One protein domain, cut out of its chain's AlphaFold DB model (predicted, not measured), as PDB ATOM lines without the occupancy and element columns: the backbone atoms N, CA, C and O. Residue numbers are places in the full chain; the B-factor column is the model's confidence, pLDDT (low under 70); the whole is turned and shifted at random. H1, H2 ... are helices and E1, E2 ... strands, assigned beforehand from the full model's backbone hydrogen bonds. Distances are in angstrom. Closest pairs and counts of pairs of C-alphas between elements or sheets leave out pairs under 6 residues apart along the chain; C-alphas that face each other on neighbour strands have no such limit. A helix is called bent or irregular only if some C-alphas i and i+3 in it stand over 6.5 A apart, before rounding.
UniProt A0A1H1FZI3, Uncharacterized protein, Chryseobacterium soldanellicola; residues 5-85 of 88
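AT A GLANCE: This is residues 5 to 85 of the 88 residues of an uncharacterized protein of Chryseobacterium soldanellicola (UniProt A0A1H1FZI3). A long, twisted sheet of three antiparallel strands forms the body, and two short helices, H1 and H2, pack on it near the bent beginning of E3. H1 lies over E3, while H2 sits beside the strands; from the far end of E3 the printed part folds back and then leaves the sheet, and residues 75 to 85, with H3, stick out as a free arm. The printed part has 81 residues with three named helices and three named strands, in the order H1 H2 E1 E2 E3 H3, and the sheet's order is E1 - E2 - E3. The class is mixed, helices and strands; the whole is compact, with a radius of gyration of the C-alphas of 13.4 A and spans of 37 by 37 by 26 A.

HOW THE PARTS SIT: H1, residues 5 to 12, is on the sheet at a height of 9.3 A, over E3, residues 59 to 68. Their closest C-alphas, those of Ile 12 and Ala 60, are 6.4 A apart. On the local plane H1 and E3 stand at 38 degrees, slantwise. H2, residues 17 to 24, is close to H1 but not clearly touching, with the C-alphas of Ile 12 and Ile 20 closest at 7.0 A; they run opposite ways at a steep tilt of 51 degrees. H2 is on the sheet at a height of 7.4 A, only just over none of the strands, with 2 of its C-alphas falling on E3; its closest C-alphas to E3 are those of Lys 17 and Lys 59, 6.7 A. E1, residues 35 to 42, and E2, residues 48 to 56, form a hairpin, with N 38 and O 51 at 2.8 A, within hydrogen-bond range. E2 and E3 form a second hairpin, with N 52 and O 64 at 2.8 A; E1 E2 E3 is a meander, each strand the antiparallel neighbour of the one before. H3, residues 78 to 84, is not on the sheet, and is apart from H1 and H2. In H1 and H2 every O i to N i+4 pair is within hydrogen-bond range; in H3 1 of 3 is, and 1 of 4 O i to N i+3 pairs.

IN THESE COORDINATES: H1 begins at C-alpha 5, (36.308, 39.797, 123.997). E1 is 20.8 A long, E2 26.2 A, and E3 26.6 A, bending by 53 degrees at residue 62. H3 ends at C-alpha 84, (56.184, 22.410, 125.441).

THE WHOLE: The C-alphas farthest apart are those of Trp 44 and Asn 85, 42.1 A. The printed part has no cut, and no link is long. Mean pLDDT of the printed part is 82.0; residues 5 to 6, 27 to 28 and 74 to 85 are under 70.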
ATOM      1  N   ASN A   5      34.867  39.970 123.812       61.47
ATOM      2  CA  ASN A   5      36.308  39.797 123.997       61.47
ATOM      3  C   ASN A   5      37.129  41.084 123.801       61.47
ATOM      4  O   ASN A   5      38.102  41.272 124.520       61.47
ATOM      5  N   LEU A   6      36.749  41.974 122.875       62.03
ATOM      6  CA  LEU A   6      37.442  43.258 122.694       62.03
ATOM      7  C   LEU A   6      37.156  44.213 123.855       62.03
ATOM      8  O   LEU A   6      38.085  44.774 124.416       62.03
ATOM      9  N   ALA A   7      35.888  44.325 124.264       73.38
ATOM     10  CA  ALA A   7      35.514  45.171 125.397       73.38
ATOM     11  C   ALA A   7      36.227  44.736 126.690       73.38
ATOM     12  O   ALA A   7      36.701  45.581 127.443       73.38
ATOM     13  N   TYR A   8      36.359  43.423 126.912       78.19
ATOM     14  CA  TYR A   8      37.090  42.907 128.067       78.19
ATOM     15  C   TYR A   8      38.591  43.172 128.001       78.19
ATOM     16  O   TYR A   8      39.176  43.469 129.038       78.19
ATOM     17  N   ASN A   9      39.205  43.108 126.819       80.25
ATOM     18  CA  ASN A   9      40.630  43.387 126.666       80.25
ATOM     19  C   ASN A   9      40.974  44.800 127.158       80.25
ATOM     20  O   ASN A   9      41.763  44.927 128.094       80.25
ATOM     21  N   ASP A  10      40.280  45.812 126.631       81.06
ATOM     22  CA  ASP A  10      40.490  47.219 126.996       81.06
ATOM     23  C   ASP A  10      40.171  47.489 128.479       81.06
ATOM     24  O   ASP A  10      40.805  48.320 129.126       81.06
ATOM     25  N   SER A  11      39.192  46.769 129.041       83.06
ATOM     26  CA  SER A  11      38.794  46.924 130.446       83.06
ATOM     27  C   SER A  11      39.646  46.138 131.446       83.06
ATOM     28  O   SER A  11      39.513  46.380 132.635       83.06
ATOM     29  N   ILE A  12      40.494  45.193 131.025       92.00
ATOM     30  CA  ILE A  12      41.200  44.297 131.959       92.00
ATOM     31  C   ILE A  12      42.711  44.414 131.822       92.00
ATOM     32  O   ILE A  12      43.405  44.545 132.829       92.00
ATOM     33  N   ILE A  13      43.242  44.320 130.604       95.06
ATOM     34  CA  ILE A  13      44.684  44.174 130.407       95.06
ATOM     35  C   ILE A  13      45.413  45.427 130.902       95.06
ATOM     36  O   ILE A  13      45.056  46.553 130.574       95.06
ATOM     37  N   GLY A  14      46.440  45.227 131.728       94.56
ATOM     38  CA  GLY A  14      47.229  46.314 132.308       94.56
ATOM     39  C   GLY A  14      46.591  47.003 133.519       94.56
ATOM     40  O   GLY A  14      47.253  47.847 134.133       94.56
ATOM     41  N   LYS A  15      45.373  46.634 133.928       95.25
ATOM     42  CA  LYS A  15      44.794  47.105 135.194       95.25
ATOM     43  C   LYS A  15      45.407  46.392 136.392       95.25
ATOM     44  O   LYS A  15      45.870  45.255 136.314       95.25
ATOM     45  N   THR A  16      45.443  47.092 137.512       95.81
ATOM     46  CA  THR A  16      45.870  46.564 138.804       95.81
ATOM     47  C   THR A  16      44.767  45.762 139.474       95.81
ATOM     48  O   THR A  16      43.589  45.920 139.160       95.81
ATOM     49  N   LYS A  17      45.130  44.938 140.463       93.69
ATOM     50  CA  LYS A  17      44.155  44.235 141.313       93.69
ATOM     51  C   LYS A  17      43.118  45.192 141.928       93.69
ATOM     52  O   LYS A  17      41.942  44.852 141.983       93.69
ATOM     53  N   LYS A  18      43.534  46.401 142.326       94.19
ATOM     54  CA  LYS A  18      42.644  47.443 142.872       94.19
ATOM     55  C   LYS A  18      41.645  47.953 141.832       94.19
ATOM     56  O   LYS A  18      40.453  47.938 142.100       94.19
ATOM     57  N   GLU A  19      42.119  48.336 140.648       94.38
ATOM     58  CA  GLU A  19      41.253  48.823 139.561       94.38
ATOM     59  C   GLU A  19      40.263  47.739 139.100       94.38
ATOM     60  O   GLU A  19      39.102  48.031 138.825       94.38
ATOM     61  N   ILE A  20      40.691  46.471 139.074       93.25
ATOM     62  CA  ILE A  20      39.801  45.340 138.784       93.25
ATOM     63  C   ILE A  20      38.726  45.189 139.873       93.25
ATOM     64  O   ILE A  20      37.570  44.959 139.538       93.25
ATOM     65  N   ILE A  21      39.061  45.338 141.160       92.12
ATOM     66  CA  ILE A  21      38.063  45.309 142.247       92.12
ATOM     67  C   ILE A  21      37.076  46.474 142.130       92.12
ATOM     68  O   ILE A  21      35.887  46.289 142.370       92.12
ATOM     69  N   GLU A  22      37.545  47.667 141.770       91.38
ATOM     70  CA  GLU A  22      36.680  48.843 141.616       91.38
ATOM     71  C   GLU A  22      35.649  48.649 140.491       91.38
ATOM     72  O   GLU A  22      34.512  49.096 140.617       91.38
ATOM     73  N   GLU A  23      36.014  47.939 139.420       88.56
ATOM     74  CA  GLU A  23      35.134  47.695 138.271       88.56
ATOM     75  C   GLU A  23      34.253  46.443 138.412       88.56
ATOM     76  O   GLU A  23      33.080  46.463 138.039       88.56
ATOM     77  N   PHE A  24      34.798  45.348 138.945       85.94
ATOM     78  CA  PHE A  24      34.126  44.041 139.010       85.94
ATOM     79  C   PHE A  24      33.606  43.686 140.410       85.94
ATOM     80  O   PHE A  24      32.916  42.678 140.582       85.94
ATOM     81  N   GLY A  25      33.916  44.508 141.412       86.12
ATOM     82  CA  GLY A  25      33.665  44.226 142.818       86.12
ATOM     83  C   GLY A  25      34.665  43.233 143.410       86.12
ATOM     84  O   GLY A  25      35.579  42.737 142.754       86.12
ATOM     85  N   HIS A  26      34.474  42.911 144.688       76.19
ATOM     86  CA  HIS A  26      35.358  41.979 145.383       76.19
ATOM     87  C   HIS A  26      35.185  40.523 144.926       76.19
ATOM     88  O   HIS A  26      36.149  39.787 144.940       76.19
ATOM     89  N   GLY A  27      34.018  40.067 144.463       69.75
ATOM     90  CA  GLY A  27      33.858  38.663 144.042       69.75
ATOM     91  C   GLY A  27      34.321  37.630 145.097       69.75
ATOM     92  O   GLY A  27      34.277  37.891 146.296       69.75
ATOM     93  N   PHE A  28      34.762  36.447 144.644       69.62
ATOM     94  CA  PHE A  28      35.390  35.402 145.474       69.62
ATOM     95  C   PHE A  28      36.889  35.297 145.155       69.62
ATOM     96  O   PHE A  28      37.373  34.258 144.701       69.62
ATOM     97  N   ASN A  29      37.622  36.395 145.313       71.69
ATOM     98  CA  ASN A  29      39.065  36.434 145.092       71.69
ATOM     99  C   ASN A  29      39.831  36.498 146.428       71.69
ATOM    100  O   ASN A  29      39.374  37.059 147.422       71.69
ATOM    101  N   PHE A  30      41.019  35.891 146.458       76.94
ATOM    102  CA  PHE A  30      41.989  36.087 147.530       76.94
ATOM    103  C   PHE A  30      43.021  37.085 147.014       76.94
ATOM    104  O   PHE A  30      43.696  36.825 146.020       76.94
ATOM    105  N   TYR A  31      43.113  38.263 147.636       80.50
ATOM    106  CA  TYR A  31      43.922  39.362 147.095       80.50
ATOM    107  C   TYR A  31      45.394  38.983 146.810       80.50
ATOM    108  O   TYR A  31      45.917  39.385 145.763       80.50
ATOM    109  N   PRO A  32      46.065  38.177 147.659       86.56
ATOM    110  CA  PRO A  32      47.417  37.700 147.378       86.56
ATOM    111  C   PRO A  32      47.541  36.796 146.142       86.56
ATOM    112  O   PRO A  32      48.606  36.792 145.535       86.56
ATOM    113  N   ASP A  33      46.484  36.097 145.714       89.00
ATOM    114  CA  ASP A  33      46.556  35.161 144.585       89.00
ATOM    115  C   ASP A  33      46.752  35.869 143.246       89.00
ATOM    116  O   ASP A  33      46.160  36.912 142.968       89.00
ATOM    117  N   ASP A  34      47.540  35.257 142.369       92.31
ATOM    118  CA  ASP A  34      47.826  35.765 141.024       92.31
ATOM    119  C   ASP A  34      46.791  35.350 139.972       92.31
ATOM    120  O   ASP A  34      46.948  35.658 138.796       92.31
ATOM    121  N   SER A  35      45.721  34.659 140.364       91.00
ATOM    122  CA  SER A  35      44.639  34.280 139.452       91.00
ATOM    123  C   SER A  35      43.293  34.460 140.132       91.00
ATOM    124  O   SER A  35      43.037  33.879 141.186       91.00
ATOM    125  N   TRP A  36      42.428  35.279 139.539       92.12
ATOM    126  CA  TRP A  36      41.111  35.603 140.078       92.12
ATOM    127  C   TRP A  36      39.999  35.089 139.178       92.12
ATOM    128  O   TRP A  36      40.136  35.059 137.956       92.12
ATOM    129  N   ASN A  37      38.875  34.719 139.792       89.00
ATOM    130  CA  ASN A  37      37.709  34.177 139.107       89.00
ATOM    131  C   ASN A  37      36.462  34.983 139.480       89.00
ATOM    132  O   ASN A  37      36.162  35.159 140.658       89.00
ATOM    133  N   TYR A  38      35.703  35.402 138.472       89.38
ATOM    134  CA  TYR A  38      34.441  36.119 138.622       89.38
ATOM    135  C   TYR A  38      33.334  35.360 137.896       89.38
ATOM    136  O   TYR A  38      33.430  35.133 136.692       89.38
ATOM    137  N   GLU A  39      32.271  34.957 138.596       88.69
ATOM    138  CA  GLU A  39      31.056  34.462 137.938       88.69
ATOM    139  C   GLU A  39      30.323  35.661 137.321       88.69
ATOM    140  O   GLU A  39      29.751  36.479 138.028       88.69
ATOM    141  N   ILE A  40      30.382  35.779 135.994       89.69
ATOM    142  CA  ILE A  40      29.806  36.901 135.233       89.69
ATOM    143  C   ILE A  40      28.463  36.540 134.586       89.69
ATOM    144  O   ILE A  40      27.882  37.335 133.849       89.69
ATOM    145  N   GLY A  41      27.971  35.324 134.813       89.56
ATOM    146  CA  GLY A  41      26.664  34.913 134.332       89.56
ATOM    147  C   GLY A  41      26.298  33.494 134.726       89.56
ATOM    148  O   GLY A  41      27.159  32.635 134.916       89.56
ATOM    149  N   LYS A  42      24.992  33.244 134.782       92.56
ATOM    150  CA  LYS A  42      24.410  31.925 135.004       92.56
ATOM    151  C   LYS A  42      23.130  31.796 134.184       92.56
ATOM    152  O   LYS A  42      22.305  32.706 134.193       92.56
ATOM    153  N   THR A  43      22.961  30.693 133.461       92.25
ATOM    154  CA  THR A  43      21.699  30.387 132.773       92.25
ATOM    155  C   THR A  43      20.732  29.675 133.714       92.25
ATOM    156  O   THR A  43      21.141  29.066 134.703       92.25
ATOM    157  N   TRP A  44      19.440  29.700 133.379       91.81
ATOM    158  CA  TRP A  44      18.401  28.961 134.110       91.81
ATOM    159  C   TRP A  44      18.693  27.460 134.208       91.81
ATOM    160  O   TRP A  44      18.486  26.861 135.257       91.81
ATOM    161  N   TRP A  45      19.285  26.879 133.161       89.69
ATOM    162  CA  TRP A  45      19.728  25.481 133.128       89.69
ATOM    163  C   TRP A  45      20.995  25.209 133.957       89.69
ATOM    164  O   TRP A  45      21.544  24.113 133.922       89.69
ATOM    165  N   GLY A  46      21.491  26.202 134.698       89.62
ATOM    166  CA  GLY A  46      22.625  26.049 135.603       89.62
ATOM    167  C   GLY A  46      23.998  26.165 134.940       89.62
ATOM    168  O   GLY A  46      24.998  25.909 135.611       89.62
ATOM    169  N   MET A  47      24.080  26.578 133.670       93.94
ATOM    170  CA  MET A  47      25.369  26.859 133.032       93.94
ATOM    171  C   MET A  47      25.955  28.136 133.628       93.94
ATOM    172  O   MET A  47      25.353  29.201 133.518       93.94
ATOM    173  N   LYS A  48      27.136  28.041 134.228       92.94
ATOM    174  CA  LYS A  48      27.892  29.175 134.765       92.94
ATOM    175  C   LYS A  48      28.822  29.722 133.695       92.94
ATOM    176  O   LYS A  48      29.352  28.956 132.899       92.94
ATOM    177  N   THR A  49      29.045  31.031 133.689       92.44
ATOM    178  CA  THR A  49      30.073  31.702 132.889       92.44
ATOM    179  C   THR A  49      31.010  32.446 133.826       92.44
ATOM    180  O   THR A  49      30.576  33.309 134.584       92.44
ATOM    181  N   THR A  50      32.297  32.114 133.777       90.94
ATOM    182  CA  THR A  50      33.329  32.681 134.645       90.94
ATOM    183  C   THR A  50      34.374  33.421 133.820       90.94
ATOM    184  O   THR A  50      34.901  32.874 132.851       90.94
ATOM    185  N   LEU A  51      34.681  34.650 134.228       91.19
ATOM    186  CA  LEU A  51      35.848  35.415 133.811       91.19
ATOM    187  C   LEU A  51      37.019  35.059 134.727       91.19
ATOM    188  O   LEU A  51      36.887  35.093 135.947       91.19
ATOM    189  N   ILE A  52      38.152  34.721 134.134       91.81
ATOM    190  CA  ILE A  52      39.372  34.329 134.834       91.81
ATOM    191  C   ILE A  52      40.452  35.320 134.422       91.81
ATOM    192  O   ILE A  52      40.633  35.527 133.223       91.81
ATOM    193  N   ILE A  53      41.135  35.926 135.388       92.88
ATOM    194  CA  ILE A  53      42.143  36.969 135.170       92.88
ATOM    195  C   ILE A  53      43.434  36.542 135.858       92.88
ATOM    196  O   ILE A  53      43.418  36.264 137.054       92.88
ATOM    197  N   ASP A  54      44.535  36.520 135.112       94.00
ATOM    198  CA  ASP A  54      45.865  36.248 135.649       94.00
ATOM    199  C   ASP A  54      46.647  37.557 135.814       94.00
ATOM    200  O   ASP A  54      46.609  38.441 134.948       94.00
ATOM    201  N   PHE A  55      47.383  37.656 136.915       93.94
ATOM    202  CA  PHE A  55      48.171  38.815 137.301       93.94
ATOM    203  C   PHE A  55      49.656  38.469 137.354       93.94
ATOM    204  O   PHE A  55      50.052  37.395 137.793       93.94
ATOM    205  N   GLU A  56      50.494  39.420 136.957       94.62
ATOM    206  CA  GLU A  56      51.935  39.385 137.190       94.62
ATOM    207  C   GLU A  56      52.342  40.752 137.743       94.62
ATOM    208  O   GLU A  56      51.945  41.784 137.201       94.62
ATOM    209  N   LYS A  57      53.094  40.789 138.853       94.31
ATOM    210  CA  LYS A  57      53.523  42.044 139.509       94.31
ATOM    211  C   LYS A  57      52.367  43.042 139.717       94.31
ATOM    212  O   LYS A  57      52.501  44.230 139.436       94.31
ATOM    213  N   ASN A  58      51.223  42.550 140.201       93.50
ATOM    214  CA  ASN A  58      50.004  43.337 140.441       93.50
ATOM    215  C   ASN A  58      49.356  43.949 139.179       93.50
ATOM    216  O   ASN A  58      48.591  44.901 139.286       93.50
ATOM    217  N   LYS A  59      49.635  43.422 137.984       96.56
ATOM    218  CA  LYS A  59      49.031  43.869 136.721       96.56
ATOM    219  C   LYS A  59      48.389  42.696 135.995       96.56
ATOM    220  O   LYS A  59      48.996  41.635 135.894       96.56
ATOM    221  N   ALA A  60      47.170  42.874 135.500       95.12
ATOM    222  CA  ALA A  60      46.467  41.857 134.729       95.12
ATOM    223  C   ALA A  60      47.159  41.654 133.373       95.12
ATOM    224  O   ALA A  60      47.284  42.593 132.584       95.12
ATOM    225  N   THR A  61      47.615  40.431 133.104       94.94
ATOM    226  CA  THR A  61      48.357  40.102 131.874       94.94
ATOM    227  C   THR A  61      47.543  39.270 130.902       94.94
ATOM    228  O   THR A  61      47.802  39.299 129.699       94.94
ATOM    229  N   LYS A  62      46.578  38.497 131.408       93.06
ATOM    230  CA  LYS A  62      45.751  37.590 130.612       93.06
ATOM    231  C   LYS A  62      44.361  37.504 131.212       93.06
ATOM    232  O   LYS A  62      44.196  37.573 132.427       93.06
ATOM    233  N   PHE A  63      43.370  37.278 130.357       92.75
ATOM    234  CA  PHE A  63      42.043  36.881 130.799       92.75
ATOM    235  C   PHE A  63      41.462  35.810 129.880       92.75
ATOM    236  O   PHE A  63      41.878  35.652 128.731       92.75
ATOM    237  N   LYS A  64      40.485  35.068 130.394       91.19
ATOM    238  CA  LYS A  64      39.699  34.095 129.631       91.19
ATOM    239  C   LYS A  64      38.288  34.010 130.187       91.19
ATOM    240  O   LYS A  64      38.071  34.189 131.382       91.19
ATOM    241  N   ILE A  65      37.336  33.687 129.322       91.31
ATOM    242  CA  ILE A  65      35.945  33.452 129.705       91.31
ATOM    243  C   ILE A  65      35.628  31.984 129.452       91.31
ATOM    244  O   ILE A  65      35.900  31.466 128.370       91.31
ATOM    245  N   LYS A  66      35.061  31.307 130.450       90.56
ATOM    246  CA  LYS A  66      34.655  29.904 130.350       90.56
ATOM    247  C   LYS A  66      33.211  29.722 130.771       90.56
ATOM    248  O   LYS A  66      32.844  30.124 131.872       90.56
ATOM    249  N   SER A  67      32.434  29.041 129.935       91.44
ATOM    250  CA  SER A  67      31.104  28.552 130.294       91.44
ATOM    251  C   SER A  67      31.153  27.056 130.601       91.44
ATOM    252  O   SER A  67      31.807  26.301 129.882       91.44
ATOM    253  N   TYR A  68      30.517  26.627 131.688       90.50
ATOM    254  CA  TYR A  68      30.567  25.247 132.173       90.50
ATOM    255  C   TYR A  68      29.349  24.906 133.033       90.50
ATOM    256  O   TYR A  68      28.684  25.781 133.587       90.50
ATOM    257  N   TYR A  69      29.091  23.611 133.177       89.88
ATOM    258  CA  TYR A  69      28.163  23.064 134.162       89.88
ATOM    259  C   TYR A  69      28.959  22.452 135.322       89.88
ATOM    260  O   TYR A  69      30.059  21.938 135.124       89.88
ATOM    261  N   GLY A  70      28.416  22.489 136.540       85.94
ATOM    262  CA  GLY A  70      29.067  21.882 137.705       85.94
ATOM    263  C   GLY A  70      30.317  22.637 138.178       85.94
ATOM    264  O   GLY A  70      30.248  23.838 138.434       85.94
ATOM    265  N   LYS A  71      31.442  21.927 138.361       79.62
ATOM    266  CA  LYS A  71      32.709  22.485 138.881       79.62
ATOM    267  C   LYS A  71      33.659  22.887 137.750       79.62
ATOM    268  O   LYS A  71      33.843  22.149 136.784       79.62
ATOM    269  N   LEU A  72      34.317  24.032 137.913       77.44
ATOM    270  CA  LEU A  72      35.320  24.532 136.976       77.44
ATOM    271  C   LEU A  72      36.673  23.840 137.198       77.44
ATOM    272  O   LEU A  72      37.324  24.054 138.218       77.44
ATOM    273  N   ASN A  73      37.134  23.054 136.223       72.12
ATOM    274  CA  ASN A  73      38.475  22.461 136.249       72.12
ATOM    275  C   ASN A  73      39.514  23.443 135.679       72.12
ATOM    276  O   ASN A  73      39.679  23.568 134.463       72.12
ATOM    277  N   LEU A  74      40.224  24.144 136.567       66.56
ATOM    278  CA  LEU A  74      41.251  25.137 136.215       66.56
ATOM    279  C   LEU A  74      42.642  24.524 135.940       66.56
ATOM    280  O   LEU A  74      43.485  25.162 135.311       66.56
ATOM    281  N   ASN A  75      42.877  23.277 136.363       56.06
ATOM    282  CA  ASN A  75      44.212  22.660 136.431       56.06
ATOM    283  C   ASN A  75      44.791  22.192 135.083       56.06
ATOM    284  O   ASN A  75      45.997  21.968 134.974       56.06
ATOM    285  N   ASN A  76      43.973  22.073 134.038       50.44
ATOM    286  CA  ASN A  76      44.413  21.471 132.774       50.44
ATOM    287  C   ASN A  76      45.298  22.396 131.914       50.44
ATOM    288  O   ASN A  76      45.954  21.925 130.992       50.44
ATOM    289  N   GLU A  77      45.371  23.694 132.224       52.09
ATOM    290  CA  GLU A  77      46.134  24.664 131.420       52.09
ATOM    291  C   GLU A  77      47.556  24.927 131.937       52.09
ATOM    292  O   GLU A  77      48.449  25.211 131.137       52.09
ATOM    293  N   LYS A  78      47.809  24.762 133.246       44.88
ATOM    294  CA  LYS A  78      49.166  24.880 133.815       44.88
ATOM    295  C   LYS A  78      50.090  23.763 133.303       44.88
ATOM    296  O   LYS A  78      51.261  24.001 133.032       44.88
ATOM    297  N   ASN A  79      49.541  22.568 133.073       38.88
ATOM    298  CA  ASN A  79      50.291  21.402 132.593       38.88
ATOM    299  C   ASN A  79      50.584  21.419 131.081       38.88
ATOM    300  O   ASN A  79      51.555  20.802 130.643       38.88
ATOM    301  N   ALA A  80      49.782  22.125 130.277       48.47
ATOM    302  CA  ALA A  80      49.988  22.201 128.830       48.47
ATOM    303  C   ALA A  80      51.230  23.031 128.458       48.47
ATOM    304  O   ALA A  80      51.961  22.647 127.551       48.47
ATOM    305  N   LYS A  81      51.521  24.116 129.194       44.50
ATOM    306  CA  LYS A  81      52.734  24.930 128.979       44.50
ATOM    307  C   LYS A  81      54.025  24.225 129.403       44.50
ATOM    308  O   LYS A  81      55.049  24.423 128.763       44.50
ATOM    309  N   ASN A  82      53.975  23.363 130.421       43.84
ATOM    310  CA  ASN A  82      55.165  22.641 130.883       43.84
ATOM    311  C   ASN A  82      55.614  21.536 129.914       43.84
ATOM    312  O   ASN A  82      56.809  21.286 129.822       43.84
ATOM    313  N   ARG A  83      54.702  20.922 129.144       43.03
ATOM    314  CA  ARG A  83      55.062  19.900 128.138       43.03
ATOM    315  C   ARG A  83      55.746  20.469 126.893       43.03
ATOM    316  O   ARG A  83      56.469  19.740 126.222       43.03
ATOM    317  N   SER A  84      55.543  21.749 126.586       49.94
ATOM    318  CA  SER A  84      56.184  22.410 125.441       49.94
ATOM    319  C   SER A  84      57.671  22.699 125.671       49.94
ATOM    320  O   SER A  84      58.411  22.827 124.705       49.94
ATOM    321  N   ASN A  85      58.107  22.768 126.934       45.78
ATOM    322  CA  ASN A  85      59.483  23.100 127.318       45.78
ATOM    323  C   ASN A  85      60.350  21.868 127.642       45.78
ATOM    324  O   ASN A  85      61.488  22.027 128.065       45.78
TER     325      ASN A  85